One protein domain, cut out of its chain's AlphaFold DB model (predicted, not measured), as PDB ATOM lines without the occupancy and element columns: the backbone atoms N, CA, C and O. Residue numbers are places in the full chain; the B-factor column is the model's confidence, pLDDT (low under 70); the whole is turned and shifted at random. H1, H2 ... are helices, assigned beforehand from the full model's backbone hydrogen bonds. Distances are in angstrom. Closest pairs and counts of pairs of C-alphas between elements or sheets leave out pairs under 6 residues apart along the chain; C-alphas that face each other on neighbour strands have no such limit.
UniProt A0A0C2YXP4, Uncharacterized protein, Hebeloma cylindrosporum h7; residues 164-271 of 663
ATOM      1  N   PRO A 164      -1.492 -49.525   8.369       90.56
ATOM      2  CA  PRO A 164      -0.920 -48.538   9.282       90.56
ATOM      3  C   PRO A 164      -1.835 -47.356   9.613       90.56
ATOM      4  O   PRO A 164      -1.548 -46.650  10.564       90.56
ATOM      5  N   LYS A 165      -2.896 -47.084   8.837       90.00
ATOM      6  CA  LYS A 165      -3.857 -46.000   9.129       90.00
ATOM      7  C   LYS A 165      -4.921 -46.395  10.149       90.00
ATOM      8  O   LYS A 165      -5.570 -45.510  10.697       90.00
ATOM      9  N   SER A 166      -5.121 -47.696  10.346       91.94
ATOM     10  CA  SER A 166      -6.084 -48.261  11.294       91.94
ATOM     11  C   SER A 166      -5.412 -48.798  12.561       91.94
ATOM     12  O   SER A 166      -6.103 -49.174  13.502       91.94
ATOM     13  N   ASP A 167      -4.080 -48.860  12.575       93.12
ATOM     14  CA  ASP A 167      -3.282 -49.332  13.702       93.12
ATOM     15  C   ASP A 167      -3.018 -48.181  14.699       93.12
ATOM     16  O   ASP A 167      -2.488 -47.139  14.294       93.12
ATOM     17  N   PRO A 168      -3.388 -48.332  15.986       93.81
ATOM     18  CA  PRO A 168      -3.278 -47.267  16.984       93.81
ATOM     19  C   PRO A 168      -1.830 -46.944  17.387       93.81
ATOM     20  O   PRO A 168      -1.575 -45.837  17.863       93.81
ATOM     21  N   ASP A 169      -0.878 -47.856  17.171       92.75
ATOM     22  CA  ASP A 169       0.532 -47.671  17.533       92.75
ATOM     23  C   ASP A 169       1.316 -46.899  16.450       92.75
ATOM     24  O   ASP A 169       2.470 -46.495  16.649       92.75
ATOM     25  N   VAL A 170       0.718 -46.680  15.272       92.06
ATOM     26  CA  VAL A 170       1.344 -45.943  14.165       92.06
ATOM     27  C   VAL A 170       1.072 -44.443  14.290       92.06
ATOM     28  O   VAL A 170       0.158 -43.872  13.693       92.06
ATOM     29  N   VAL A 171       1.948 -43.755  15.023       90.50
ATOM     30  CA  VAL A 171       1.898 -42.293  15.165       90.50
ATOM     31  C   VAL A 171       2.369 -41.599  13.877       90.50
ATOM     32  O   VAL A 171       3.565 -41.434  13.624       90.50
ATOM     33  N   PHE A 172       1.428 -41.153  13.045       88.75
ATOM     34  CA  PHE A 172       1.734 -40.373  11.842       88.75
ATOM     35  C   PHE A 172       2.323 -38.998  12.174       88.75
ATOM     36  O   PHE A 172       1.856 -38.290  13.062       88.75
ATOM     37  N   ASN A 173       3.305 -38.557  11.383       85.44
ATOM     38  CA  ASN A 173       3.812 -37.193  11.495       85.44
ATOM     39  C   ASN A 173       2.782 -36.204  10.904       85.44
ATOM     40  O   ASN A 173       2.535 -36.267   9.696       85.44
ATOM     41  N   PRO A 174       2.238 -35.242  11.677       84.88
ATOM     42  CA  PRO A 174       1.183 -34.341  11.198       84.88
ATOM     43  C   PRO A 174       1.635 -33.429  10.047       84.88
ATOM     44  O   PRO A 174       0.813 -32.993   9.246       84.88
ATOM     45  N   LYS A 175       2.944 -33.175   9.899       84.38
ATOM     46  CA  LYS A 175       3.500 -32.406   8.769       84.38
ATOM     47  C   LYS A 175       3.576 -33.215   7.471       84.38
ATOM     48  O   LYS A 175       3.789 -32.636   6.408       84.38
ATOM     49  N   ASN A 176       3.476 -34.544   7.539       86.00
ATOM     50  CA  ASN A 176       3.481 -35.422   6.371       86.00
ATOM     51  C   ASN A 176       2.761 -36.759   6.664       86.00
ATOM     52  O   ASN A 176       3.422 -37.800   6.746       86.00
ATOM     53  N   PRO A 177       1.418 -36.761   6.769       83.88
ATOM     54  CA  PRO A 177       0.642 -37.965   7.077       83.88
ATOM     55  C   PRO A 177       0.714 -39.035   5.974       83.88
ATOM     56  O   PRO A 177       0.386 -40.190   6.208       83.88
ATOM     57  N   SER A 178       1.202 -38.696   4.772       84.06
ATOM     58  CA  SER A 178       1.465 -39.686   3.716       84.06
ATOM     59  C   SER A 178       2.682 -40.580   3.997       84.06
ATOM     60  O   SER A 178       2.870 -41.591   3.319       84.06
ATOM     61  N   ARG A 179       3.531 -40.219   4.972       83.62
ATOM     62  CA  ARG A 179       4.762 -40.944   5.298       83.62
ATOM     63  C   ARG A 179       4.621 -41.707   6.614       83.62
ATOM     64  O   ARG A 179       4.859 -41.161   7.688       83.62
ATOM     65  N   ILE A 180       4.340 -42.997   6.486       88.56
ATOM     66  CA  ILE A 180       4.346 -43.971   7.582       88.56
ATOM     67  C   ILE A 180       5.770 -44.066   8.185       88.56
ATOM     68  O   ILE A 180       6.732 -44.264   7.427       88.56
ATOM     69  N   PRO A 181       5.957 -43.918   9.512       89.06
ATOM     70  CA  PRO A 181       7.245 -44.151  10.166       89.06
ATOM     71  C   PRO A 181       7.607 -45.641  10.152       89.06
ATOM     72  O   PRO A 181       6.865 -46.475  10.660       89.06
ATOM     73  N   MET A 182       8.771 -45.990   9.597       88.81
ATOM     74  CA  MET A 182       9.166 -47.397   9.435       88.81
ATOM     75  C   MET A 182       9.407 -48.116  10.775       88.81
ATOM     76  O   MET A 182       9.155 -49.309  10.858       88.81
ATOM     77  N   ALA A 183       9.831 -47.398  11.822       90.44
ATOM     78  CA  ALA A 183       9.988 -47.959  13.169       90.44
ATOM     79  C   ALA A 183       8.646 -48.432  13.759       90.44
ATOM     80  O   ALA A 183       8.560 -49.545  14.258       90.44
ATOM     81  N   SER A 184       7.593 -47.617  13.634       90.38
ATOM     82  CA  SER A 184       6.247 -47.946  14.121       90.38
ATOM     83  C   SER A 184       5.528 -48.974  13.249       90.38
ATOM     84  O   SER A 184       4.606 -49.622  13.730       90.38
ATOM     85  N   ALA A 185       5.912 -49.109  11.975       91.31
ATOM     86  CA  ALA A 185       5.226 -49.978  11.020       91.31
ATOM     87  C   ALA A 185       5.824 -51.384  10.878       91.31
ATOM     88  O   ALA A 185       5.160 -52.280  10.359       91.31
ATOM     89  N   LEU A 186       7.073 -51.588  11.303       92.19
ATOM     90  CA  LEU A 186       7.666 -52.919  11.354       92.19
ATOM     91  C   LEU A 186       7.177 -53.658  12.606       92.19
ATOM     92  O   LEU A 186       7.104 -53.102  13.705       92.19
ATOM     93  N   ARG A 187       6.830 -54.928  12.412       93.12
ATOM     94  CA  ARG A 187       6.289 -55.827  13.431       93.12
ATOM     95  C   ARG A 187       7.105 -57.118  13.432       93.12
ATOM     96  O   ARG A 187       7.565 -57.562  12.377       93.12
ATOM     97  N   GLU A 188       7.290 -57.715  14.598       93.12
ATOM     98  CA  GLU A 188       7.818 -59.075  14.722       93.12
ATOM     99  C   GLU A 188       6.791 -60.115  14.229       93.12
ATOM    100  O   GLU A 188       5.626 -59.797  13.992       93.12
ATOM    101  N   LYS A 189       7.190 -61.390  14.094       90.12
ATOM    102  CA  LYS A 189       6.297 -62.475  13.621       90.12
ATOM    103  C   LYS A 189       5.073 -62.718  14.521       90.12
ATOM    104  O   LYS A 189       4.067 -63.236  14.051       90.12
ATOM    105  N   ASN A 190       5.170 -62.350  15.797       92.12
ATOM    106  CA  ASN A 190       4.090 -62.373  16.789       92.12
ATOM    107  C   ASN A 190       3.124 -61.170  16.656       92.12
ATOM    108  O   ASN A 190       2.084 -61.154  17.308       92.12
ATOM    109  N   GLY A 191       3.445 -60.174  15.819       91.75
ATOM    110  CA  GLY A 191       2.677 -58.939  15.679       91.75
ATOM    111  C   GLY A 191       2.996 -57.844  16.701       91.75
ATOM    112  O   GLY A 191       2.288 -56.844  16.727       91.75
ATOM    113  N   ASN A 192       4.047 -57.983  17.511       94.44
ATOM    114  CA  ASN A 192       4.519 -56.923  18.405       94.44
ATOM    115  C   ASN A 192       5.332 -55.867  17.637       94.44
ATOM    116  O   ASN A 192       5.938 -56.159  16.603       94.44
ATOM    117  N   LEU A 193       5.386 -54.639  18.163       93.00
ATOM    118  CA  LEU A 193       6.351 -53.614  17.742       93.00
ATOM    119  C   LEU A 193       7.787 -54.151  17.839       93.00
ATOM    120  O   LEU A 193       8.168 -54.726  18.859       93.00
ATOM    121  N   ILE A 194       8.604 -53.917  16.808       94.81
ATOM    122  CA  ILE A 194      10.039 -54.217  16.896       94.81
ATOM    123  C   ILE A 194      10.718 -53.309  17.931       94.81
ATOM    124  O   ILE A 194      10.399 -52.125  18.047       94.81
ATOM    125  N   SER A 195      11.705 -53.838  18.656       95.00
ATOM    126  CA  SER A 195      12.489 -53.015  19.585       95.00
ATOM    127  C   SER A 195      13.311 -51.945  18.852       95.00
ATOM    128  O   SER A 195      13.790 -52.150  17.731       95.00
ATOM    129  N   THR A 196      13.552 -50.807  19.511       90.25
ATOM    130  CA  THR A 196      14.388 -49.714  18.980       90.25
ATOM    131  C   THR A 196      15.780 -50.200  18.560       90.25
ATOM    132  O   THR A 196      16.306 -49.769  17.535       90.25
ATOM    133  N   ASN A 197      16.360 -51.140  19.312       90.12
ATOM    134  CA  ASN A 197      17.670 -51.722  19.012       90.12
ATOM    135  C   ASN A 197      17.631 -52.604  17.755       90.12
ATOM    136  O   ASN A 197      18.520 -52.493  16.910       90.12
ATOM    137  N   LEU A 198      16.575 -53.403  17.569       93.06
ATOM    138  CA  LEU A 198      16.379 -54.183  16.345       93.06
ATOM    139  C   LEU A 198      16.163 -53.268  15.126       93.06
ATOM    140  O   LEU A 198      16.756 -53.498  14.073       93.06
ATOM    141  N   TYR A 199      15.409 -52.174  15.272       94.50
ATOM    142  CA  TYR A 199      15.253 -51.176  14.207       94.50
ATOM    143  C   TYR A 199      16.580 -50.492  13.828       94.50
ATOM    144  O   TYR A 199      16.863 -50.303  12.639       94.50
ATOM    145  N   LYS A 200      17.416 -50.147  14.820       89.19
ATOM    146  CA  LYS A 200      18.777 -49.626  14.604       89.19
ATOM    147  C   LYS A 200      19.647 -50.643  13.848       89.19
ATOM    148  O   LYS A 200      20.291 -50.264  12.872       89.19
ATOM    149  N   ALA A 201      19.610 -51.923  14.228       91.56
ATOM    150  CA  ALA A 201      20.355 -52.993  13.557       91.56
ATOM    151  C   ALA A 201      19.912 -53.201  12.094       91.56
ATOM    152  O   ALA A 201      20.756 -53.250  11.198       91.56
ATOM    153  N   ILE A 202      18.598 -53.216  11.834       92.75
ATOM    154  CA  ILE A 202      18.022 -53.255  10.479       92.75
ATOM    155  C   ILE A 202      18.556 -52.077   9.646       92.75
ATOM    156  O   ILE A 202      19.136 -52.286   8.579       92.75
ATOM    157  N   ARG A 203      18.455 -50.837  10.157       93.19
ATOM    158  CA  ARG A 203      19.014 -49.639   9.497       93.19
ATOM    159  C   ARG A 203      20.506 -49.784   9.176       93.19
ATOM    160  O   ARG A 203      20.914 -49.398   8.082       93.19
ATOM    161  N   ALA A 204      21.302 -50.306  10.109       90.25
ATOM    162  CA  ALA A 204      22.748 -50.452   9.952       90.25
ATOM    163  C   ALA A 204      23.121 -51.466   8.853       90.25
ATOM    164  O   ALA A 204      23.974 -51.161   8.020       90.25
ATOM    165  N   SER A 205      22.437 -52.616   8.778       94.44
ATOM    166  CA  SER A 205      22.584 -53.585   7.671       94.44
ATOM    167  C   SER A 205      22.257 -52.934   6.318       94.44
ATOM    168  O   SER A 205      23.067 -52.986   5.391       94.44
ATOM    169  N   GLY A 206      21.146 -52.192   6.224       93.44
ATOM    170  CA  GLY A 206      20.768 -51.487   4.994       93.44
ATOM    171  C   GLY A 206      21.776 -50.416   4.552       93.44
ATOM    172  O   GLY A 206      22.035 -50.269   3.355       93.44
ATOM    173  N   GLN A 207      22.376 -49.690   5.502       90.25
ATOM    174  CA  GLN A 207      23.431 -48.710   5.223       90.25
ATOM    175  C   GLN A 207      24.735 -49.393   4.779       90.25
ATOM    176  O   GLN A 207      25.317 -48.993   3.771       90.25
ATOM    177  N   SER A 208      25.141 -50.469   5.462       93.62
ATOM    178  CA  SER A 208      26.311 -51.278   5.097       93.62
ATOM    179  C   SER A 208      26.214 -51.799   3.660       93.62
ATOM    180  O   SER A 208      27.165 -51.674   2.890       93.62
ATOM    181  N   LEU A 209      25.048 -52.295   3.235       95.06
ATOM    182  CA  LEU A 209      24.843 -52.754   1.856       95.06
ATOM    183  C   LEU A 209      24.908 -51.614   0.824       95.06
ATOM    184  O   LEU A 209      25.400 -51.809  -0.291       95.06
ATOM    185  N   ILE A 210      24.471 -50.402   1.177       92.50
ATOM    186  CA  ILE A 210      24.650 -49.225   0.315       92.50
ATOM    187  C   ILE A 210      26.139 -48.884   0.159       92.50
ATOM    188  O   ILE A 210      26.594 -48.635  -0.959       92.50
ATOM    189  N   GLU A 211      26.900 -48.886   1.247       92.00
ATOM    190  CA  GLU A 211      28.312 -48.488   1.239       92.00
ATOM    191  C   GLU A 211      29.235 -49.545   0.625       92.00
ATOM    192  O   GLU A 211      30.140 -49.189  -0.129       92.00
ATOM    193  N   ASN A 212      28.968 -50.827   0.880       94.25
ATOM    194  CA  ASN A 212      29.823 -51.945   0.478       94.25
ATOM    195  C   ASN A 212      29.429 -52.585  -0.864       94.25
ATOM    196  O   ASN A 212      30.273 -53.204  -1.508       94.25
ATOM    197  N   VAL A 213      28.178 -52.434  -1.318       93.25
ATOM    198  CA  VAL A 213      27.696 -53.052  -2.572       93.25
ATOM    199  C   VAL A 213      27.207 -52.008  -3.577       93.25
ATOM    200  O   VAL A 213      27.610 -52.045  -4.740       93.25
ATOM    201  N   LEU A 214      26.371 -51.047  -3.161       94.00
ATOM    202  CA  LEU A 214      25.769 -50.089  -4.100       94.00
ATOM    203  C   LEU A 214      26.757 -49.012  -4.576       94.00
ATOM    204  O   LEU A 214      26.812 -48.703  -5.765       94.00
ATOM    205  N   PHE A 215      27.522 -48.418  -3.658       93.19
ATOM    206  CA  PHE A 215      28.470 -47.346  -3.971       93.19
ATOM    207  C   PHE A 215      29.715 -47.806  -4.751       93.19
ATOM    208  O   PHE A 215      30.094 -47.075  -5.669       93.19
ATOM    209  N   PRO A 216      30.342 -48.970  -4.476       93.94
ATOM    210  CA  PRO A 216      31.510 -49.430  -5.231       93.94
ATOM    211  C   PRO A 216      31.170 -49.851  -6.665       93.94
ATOM    212  O   PRO A 216      32.039 -49.813  -7.532       93.94
ATOM    213  N   ALA A 217      29.906 -50.198  -6.931       90.88
ATOM    214  CA  ALA A 217      29.416 -50.521  -8.267       90.88
ATOM    215  C   ALA A 217      29.153 -49.286  -9.157       90.88
ATOM    216  O   ALA A 217      28.899 -49.439 -10.352       90.88
ATOM    217  N   ILE A 218      29.225 -48.063  -8.613       91.12
ATOM    218  CA  ILE A 218      29.206 -46.834  -9.419       91.12
ATOM    219  C   ILE A 218      30.597 -46.662 -10.056       91.12
ATOM    220  O   ILE A 218      31.585 -46.580  -9.319       91.12
ATOM    221  N   PRO A 219      30.714 -46.530 -11.391       91.50
ATOM    222  CA  PRO A 219      31.988 -46.234 -12.030       91.50
ATOM    223  C   PRO A 219      32.642 -44.968 -11.457       91.50
ATOM    224  O   PRO A 219      31.981 -43.980 -11.129       91.50
ATOM    225  N   LYS A 220      33.975 -44.979 -11.354       90.94
ATOM    226  CA  LYS A 220      34.763 -43.844 -10.838       90.94
ATOM    227  C   LYS A 220      34.908 -42.696 -11.852       90.94
ATOM    228  O   LYS A 220      35.783 -41.850 -11.690       90.94
ATOM    229  N   ASP A 221      34.083 -42.652 -12.896       90.25
ATOM    230  CA  ASP A 221      34.155 -41.612 -13.913       90.25
ATOM    231  C   ASP A 221      33.754 -40.243 -13.339       90.25
ATOM    232  O   ASP A 221      32.872 -40.109 -12.482       90.25
ATOM    233  N   ARG A 222      34.407 -39.188 -13.838       75.50
ATOM    234  CA  ARG A 222      34.207 -37.817 -13.347       75.50
ATOM    235  C   ARG A 222      32.757 -37.346 -13.512       75.50
ATOM    236  O   ARG A 222      32.320 -36.471 -12.765       75.50
ATOM    237  N   THR A 223      32.005 -37.910 -14.456       84.12
ATOM    238  CA  THR A 223      30.593 -37.595 -14.699       84.12
ATOM    239  C   THR A 223      29.658 -38.225 -13.662       84.12
ATOM    240  O   THR A 223      28.842 -37.493 -13.097       84.12
ATOM    241  N   SER A 224      29.796 -39.512 -13.327       83.00
ATOM    242  CA  SER A 224      28.973 -40.164 -12.289       83.00
ATOM    243  C   SER A 224      29.323 -39.689 -10.882       83.00
ATOM    244  O   SER A 224      28.414 -39.409 -10.100       83.00
ATOM    245  N   GLN A 225      30.609 -39.480 -10.569       81.56
ATOM    246  CA  GLN A 225      31.023 -38.910  -9.277       81.56
ATOM    247  C   GLN A 225      30.439 -37.509  -9.023       81.56
ATOM    248  O   GLN A 225      30.206 -37.130  -7.876       81.56
ATOM    249  N   ASN A 226      30.176 -36.735 -10.081       82.75
ATOM    250  CA  ASN A 226      29.568 -35.411  -9.969       82.75
ATOM    251  C   ASN A 226      28.035 -35.421  -9.891       82.75
ATOM    252  O   ASN A 226      27.459 -34.362  -9.621       82.75
ATOM    253  N   ARG A 227      27.357 -36.556 -10.100       84.25
ATOM    254  CA  ARG A 227      25.898 -36.650  -9.952       84.25
ATOM    255  C   ARG A 227      25.519 -36.890  -8.482       84.25
ATOM    256  O   ARG A 227      26.171 -37.676  -7.799       84.25
ATOM    257  N   PRO A 228      24.459 -36.243  -7.964       86.88
ATOM    258  CA  PRO A 228      23.997 -36.505  -6.606       86.88
ATOM    259  C   PRO A 228      23.475 -37.947  -6.497       86.88
ATOM    260  O   PRO A 228      22.625 -38.364  -7.290       86.88
ATOM    261  N   ARG A 229      23.955 -38.689  -5.488       89.00
ATOM    262  CA  ARG A 229      23.602 -40.096  -5.196       89.00
ATOM    263  C   ARG A 229      22.176 -40.231  -4.634       89.00
ATOM    264  O   ARG A 229      21.953 -40.626  -3.495       89.00
ATOM    265  N   THR A 230      21.189 -39.834  -5.430       88.94
ATOM    266  CA  THR A 230      19.760 -39.901  -5.088       88.94
ATOM    267  C   THR A 230      19.204 -41.307  -5.311       88.94
ATOM    268  O   THR A 230      19.694 -42.017  -6.185       88.94
ATOM    269  N   LYS A 231      18.121 -41.695  -4.610       86.75
ATOM    270  CA  LYS A 231      17.420 -42.971  -4.881       86.75
ATOM    271  C   LYS A 231      17.120 -43.156  -6.376       86.75
ATOM    272  O   LYS A 231      17.338 -44.238  -6.897       86.75
ATOM    273  N   ARG A 232      16.687 -42.087  -7.059       87.75
ATOM    274  CA  ARG A 232      16.346 -42.107  -8.489       87.75
ATOM    275  C   ARG A 232      17.530 -42.502  -9.381       87.75
ATOM    276  O   ARG A 232      17.345 -43.235 -10.338       87.75
ATOM    277  N   LEU A 233      18.750 -42.074  -9.045       91.62
ATOM    278  CA  LEU A 233      19.955 -42.497  -9.768       91.62
ATOM    279  C   LEU A 233      20.110 -44.027  -9.734       91.62
ATOM    280  O   LEU A 233      20.416 -44.645 -10.749       91.62
ATOM    281  N   PHE A 234      19.865 -44.637  -8.574       93.12
ATOM    282  CA  PHE A 234      20.010 -46.077  -8.388       93.12
ATOM    283  C   PHE A 234      18.838 -46.879  -8.956       93.12
ATOM    284  O   PHE A 234      19.071 -47.912  -9.567       93.12
ATOM    285  N   THR A 235      17.597 -46.408  -8.823       91.25
ATOM    286  CA  THR A 235      16.434 -47.117  -9.386       91.25
ATOM    287  C   THR A 235      16.359 -47.043 -10.905       91.25
ATOM    288  O   THR A 235      15.895 -47.999 -11.523       91.25
ATOM    289  N   ASP A 236      16.795 -45.926 -11.495       91.19
ATOM    290  CA  ASP A 236      16.612 -45.653 -12.924       91.19
ATOM    291  C   ASP A 236      17.858 -46.042 -13.745       91.19
ATOM    292  O   ASP A 236      17.706 -46.498 -14.873       91.19
ATOM    293  N   ILE A 237      19.078 -45.877 -13.202       93.38
ATOM    294  CA  ILE A 237      20.343 -46.157 -13.920       93.38
ATOM    295  C   ILE A 237      21.020 -47.438 -13.414       93.38
ATOM    296  O   ILE A 237      21.340 -48.311 -14.212       93.38
ATOM    297  N   TYR A 238      21.208 -47.590 -12.100       93.75
ATOM    298  CA  TYR A 238      21.885 -48.756 -11.497       93.75
ATOM    299  C   TYR A 238      20.888 -49.799 -10.970       93.75
ATOM    300  O   TYR A 238      21.010 -50.302  -9.849       93.75
ATOM    301  N   ARG A 239      19.844 -50.076 -11.765       94.25
ATOM    302  CA  ARG A 239      18.655 -50.827 -11.327       94.25
ATOM    303  C   ARG A 239      18.985 -52.247 -10.868       94.25
ATOM    304  O   ARG A 239      18.390 -52.728  -9.908       94.25
ATOM    305  N   GLU A 240      19.935 -52.910 -11.519       94.88
ATOM    306  CA  GLU A 240      20.368 -54.264 -11.156       94.88
ATOM    307  C   GLU A 240      21.116 -54.289  -9.823       94.88
ATOM    308  O   GLU A 240      20.842 -55.133  -8.973       94.88
ATOM    309  N   GLN A 241      22.020 -53.330  -9.608       94.75
ATOM    310  CA  GLN A 241      22.784 -53.178  -8.371       94.75
ATOM    311  C   GLN A 241      21.849 -52.816  -7.213       94.75
ATOM    312  O   GLN A 241      21.949 -53.390  -6.130       94.75
ATOM    313  N   TRP A 242      20.886 -51.922  -7.464       95.19
ATOM    314  CA  TRP A 242      19.816 -51.592  -6.525       95.19
ATOM    315  C   TRP A 242      18.976 -52.822  -6.161       95.19
ATOM    316  O   TRP A 242      18.801 -53.110  -4.981       95.19
ATOM    317  N   ASN A 243      18.500 -53.584  -7.151       93.44
ATOM    318  CA  ASN A 243      17.713 -54.797  -6.912       93.44
ATOM    319  C   ASN A 243      18.521 -55.876  -6.171       93.44
ATOM    320  O   ASN A 243      17.978 -56.528  -5.286       93.44
ATOM    321  N   ARG A 244      19.814 -56.039  -6.484       94.00
ATOM    322  CA  ARG A 244      20.723 -56.956  -5.774       94.00
ATOM    323  C   ARG A 244      20.873 -56.562  -4.305       94.00
ATOM    324  O   ARG A 244      20.814 -57.432  -3.444       94.00
ATOM    325  N   VAL A 245      21.027 -55.269  -4.021       95.31
ATOM    326  CA  VAL A 245      21.097 -54.738  -2.651       95.31
ATOM    327  C   VAL A 245      19.781 -54.920  -1.906       95.31
ATOM    328  O   VAL A 245      19.805 -55.369  -0.768       95.31
ATOM    329  N   VAL A 246      18.638 -54.649  -2.543       93.25
ATOM    330  CA  VAL A 246      17.319 -54.908  -1.941       93.25
ATOM    331  C   VAL A 246      17.145 -56.395  -1.636       93.25
ATOM    332  O   VAL A 246      16.786 -56.726  -0.516       93.25
ATOM    333  N   HIS A 247      17.478 -57.292  -2.566       93.00
ATOM    334  CA  HIS A 247      17.361 -58.736  -2.351       93.00
ATOM    335  C   HIS A 247      18.299 -59.253  -1.246       93.00
ATOM    336  O   HIS A 247      17.891 -60.065  -0.419       93.00
ATOM    337  N   GLN A 248      19.540 -58.759  -1.185       94.81
ATOM    338  CA  GLN A 248      20.469 -59.090  -0.102       94.81
ATOM    339  C   GLN A 248      19.976 -58.547   1.249       94.81
ATOM    340  O   GLN A 248      20.087 -59.235   2.258       94.81
ATOM    341  N   TYR A 249      19.370 -57.359   1.273       94.94
ATOM    342  CA  TYR A 249      18.804 -56.762   2.484       94.94
ATOM    343  C   TYR A 249      17.549 -57.508   2.965       94.94
ATOM    344  O   TYR A 249      17.412 -57.778   4.153       94.94
ATOM    345  N   GLU A 250      16.677 -57.924   2.040       93.06
ATOM    346  CA  GLU A 250      15.561 -58.846   2.295       93.06
ATOM    347  C   GLU A 250      16.080 -60.197   2.837       93.06
ATOM    348  O   GLU A 250      15.493 -60.760   3.759       93.06
ATOM    349  N   LYS A 251      17.209 -60.712   2.331       93.81
ATOM    350  CA  LYS A 251      17.843 -61.951   2.821       93.81
ATOM    351  C   LYS A 251      18.434 -61.807   4.231       93.81
ATOM    352  O   LYS A 251      18.248 -62.703   5.048       93.81
ATOM    353  N   GLU A 252      19.135 -60.710   4.515       93.62
ATOM    354  CA  GLU A 252      19.748 -60.422   5.824       93.62
ATOM    355  C   GLU A 252      18.725 -60.064   6.903       93.62
ATOM    356  O   GLU A 252      18.941 -60.358   8.076       93.62
ATOM    357  N   GLN A 253      17.612 -59.438   6.519       93.62
ATOM    358  CA  GLN A 253      16.557 -59.004   7.427       93.62
ATOM    359  C   GLN A 253      15.232 -59.676   7.033       93.62
ATOM    360  O   GLN A 253      14.444 -59.081   6.298       93.62
ATOM    361  N   PRO A 254      14.921 -60.888   7.539       89.56
ATOM    362  CA  PRO A 254      13.692 -61.608   7.190       89.56
ATOM    363  C   PRO A 254      12.395 -60.829   7.457       89.56
ATOM    364  O   PRO A 254      11.398 -61.048   6.775       89.56
ATOM    365  N   LEU A 255      12.410 -59.875   8.399       88.69
ATOM    366  CA  LEU A 255      11.293 -58.950   8.646       88.69
ATOM    367  C   LEU A 255      10.989 -58.021   7.453       88.69
ATOM    368  O   LEU A 255       9.913 -57.430   7.400       88.69
ATOM    369  N   LEU A 256      11.915 -57.905   6.496       88.06
ATOM    370  CA  LEU A 256      11.759 -57.156   5.250       88.06
ATOM    371  C   LEU A 256      11.319 -58.032   4.056       88.06
ATOM    372  O   LEU A 256      11.132 -57.519   2.955       88.06
ATOM    373  N   GLN A 257      11.128 -59.345   4.236       82.62
ATOM    374  CA  GLN A 257      10.624 -60.224   3.166       82.62
ATOM    375  C   GLN A 257       9.098 -60.175   3.021       82.62
ATOM    376  O   GLN A 257       8.552 -60.601   2.002       82.62
ATOM    377  N   PHE A 258       8.394 -59.660   4.030       76.19
ATOM    378  CA  PHE A 258       6.941 -59.529   3.992       76.19
ATOM    379  C   PHE A 258       6.519 -58.519   2.906       76.19
ATOM    380  O   PHE A 258       7.268 -57.584   2.600       76.19
ATOM    381  N   PRO A 259       5.334 -58.675   2.279       58.69
ATOM    382  CA  PRO A 259       4.931 -57.920   1.092       58.69
ATOM    383  C   PRO A 259       4.429 -56.507   1.406       58.69
ATOM    384  O   PRO A 259       3.688 -55.905   0.631       58.69
ATOM    385  N   THR A 260       5.019 -55.879   2.415       55.31
ATOM    386  CA  THR A 260       5.130 -54.427   2.576       55.31
ATOM    387  C   THR A 260       5.987 -53.772   1.469       55.31
ATOM    388  O   THR A 260       6.454 -52.642   1.620       55.31
ATOM    389  N   ARG A 261       6.095 -54.407   0.285       53.72
ATOM    390  CA  ARG A 261       6.677 -53.893  -0.975       53.72
ATOM    391  C   ARG A 261       6.139 -52.514  -1.378       53.72
ATOM    392  O   ARG A 261       6.834 -51.783  -2.079       53.72
ATOM    393  N   GLY A 262       4.930 -52.155  -0.935       56.75
ATOM    394  CA  GLY A 262       4.363 -50.808  -1.068       56.75
ATOM    395  C   GLY A 262       4.621 -49.863   0.117       56.75
ATOM    396  O   GLY A 262       4.585 -48.650  -0.071       56.75
ATOM    397  N   ILE A 263       4.890 -50.384   1.321       53.75
ATOM    398  CA  ILE A 263       5.118 -49.576   2.532       53.75
ATOM    399  C   ILE A 263       6.564 -49.076   2.603       53.75
ATOM    400  O   ILE A 263       6.751 -47.939   3.024       53.75
ATOM    401  N   TYR A 264       7.568 -49.859   2.165       57.88
ATOM    402  CA  TYR A 264       9.002 -49.533   2.300       57.88
ATOM    403  C   TYR A 264       9.363 -48.111   1.827       57.88
ATOM    404  O   TYR A 264       9.626 -47.875   0.634       57.88
ATOM    405  N   PRO A 265       9.487 -47.132   2.745       48.34
ATOM    406  CA  PRO A 265       9.639 -45.745   2.376       48.34
ATOM    407  C   PRO A 265      11.126 -45.431   2.276       48.34
ATOM    408  O   PRO A 265      11.662 -44.651   3.058       48.34
ATOM    409  N   ARG A 266      11.751 -45.984   1.226       52.44
ATOM    410  CA  ARG A 266      13.092 -45.627   0.735       52.44
ATOM    411  C   ARG A 266      14.206 -45.878   1.768       52.44
ATOM    412  O   ARG A 266      14.476 -45.018   2.604       52.44
ATOM    413  N   VAL A 267      14.992 -46.941   1.568       47.72
ATOM    414  CA  VAL A 267      16.410 -46.926   1.981       47.72
ATOM    415  C   VAL A 267      17.097 -45.854   1.128       47.72
ATOM    416  O   VAL A 267      17.514 -46.090  -0.001       47.72
ATOM    417  N   SER A 268      17.010 -44.603   1.567       51.38
ATOM    418  CA  SER A 268      17.357 -43.440   0.756       51.38
ATOM    419  C   SER A 268      18.830 -43.121   1.021       51.38
ATOM    420  O   SER A 268      19.114 -42.710   2.143       51.38
ATOM    421  N   PRO A 269      19.760 -43.229   0.042       47.84
ATOM    422  CA  PRO A 269      21.215 -43.055   0.261       47.84
ATOM    423  C   PRO A 269      21.657 -41.602   0.547       47.84
ATOM    424  O   PRO A 269      22.724 -41.155   0.126       47.84
ATOM    425  N   THR A 270      20.752 -40.797   1.104       46.22
ATOM    426  CA  THR A 270      20.651 -39.353   0.868       46.22
ATOM    427  C   THR A 270      20.404 -38.527   2.124       46.22
ATOM    428  O   THR A 270      20.217 -37.322   1.976       46.22
ATOM    429  N   ARG A 271      20.364 -39.132   3.321       47.16
ATOM    430  CA  ARG A 271      20.229 -38.364   4.568       47.16
ATOM    431  C   ARG A 271      21.562 -38.174   5.287       47.16
ATOM    432  O   ARG A 271      21.911 -37.035   5.548       47.16
TER     433      ARG A 271
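What this domain is: This is residues 164 to 271 of the 663 residues of an uncharacterized protein of Hebeloma cylindrosporum h7 (UniProt A0A0C2YXP4). Two helices of unequal length, H2 and H5, lie side by side and run opposite ways, and long unnamed stretches loop about them. The first stretch, residues 164 to 181, and the short H1 lie towards the H2 start, the short H3 lies in a loop beyond the H2 end, and residues 253 to 271 fold back after H5. The printed part has 108 residues, with five named helices in the order H1, H2, H3, H4, H5 and no named strand; its class is all helix, though only 47 residues are in named elements. It is elongated, 49 by 31 by 23 A, and only just compact, close to loose, with a radius of gyration of the C-alphas of 15.5 A.

How they stand to each other: H1, residues 182 to 185, is close to but not clearly touching H2, residues 196 to 214; their closest C-alphas, of Ala 183 and Tyr 199, are 6.3 A apart. H3, residues 222 to 225, touches no helix. H5, residues 239 to 252, touches H2, opposite ways at a tilt of 35.0 degrees, only just steep; the closest C-alphas, of Leu 214 and Gln 241, are 6.1 A apart. H4, residues 231 to 236, and H5 only just touch, with 3 pairs of C-alphas within 8 A, and only at the corner by their link, through residues 241 to 242 of H5 alone; the closest C-alphas, of Phe 234 and Trp 242, are 5.8 A apart. H2 and H4 are only just apart, at 8.2 A. In H2, H4 and H5 every O i to N i+4 pair is within hydrogen-bond range; H1 and H3 are too short for such a pair.

Where its parts are: H1 begins at C-alpha 182, (9.166, -47.397, 9.435). H2 is 25.7 A long and H5 19.7 A; H5 ends at C-alpha 252, (19.748, -60.422, 5.824).

The domain as a whole: The farthest C-alphas, of Asn 190 and Arg 222, are 49.2 A apart. The printed part has no cut, and no link between helices is long. Residues 259 to 271 have pLDDT under 70.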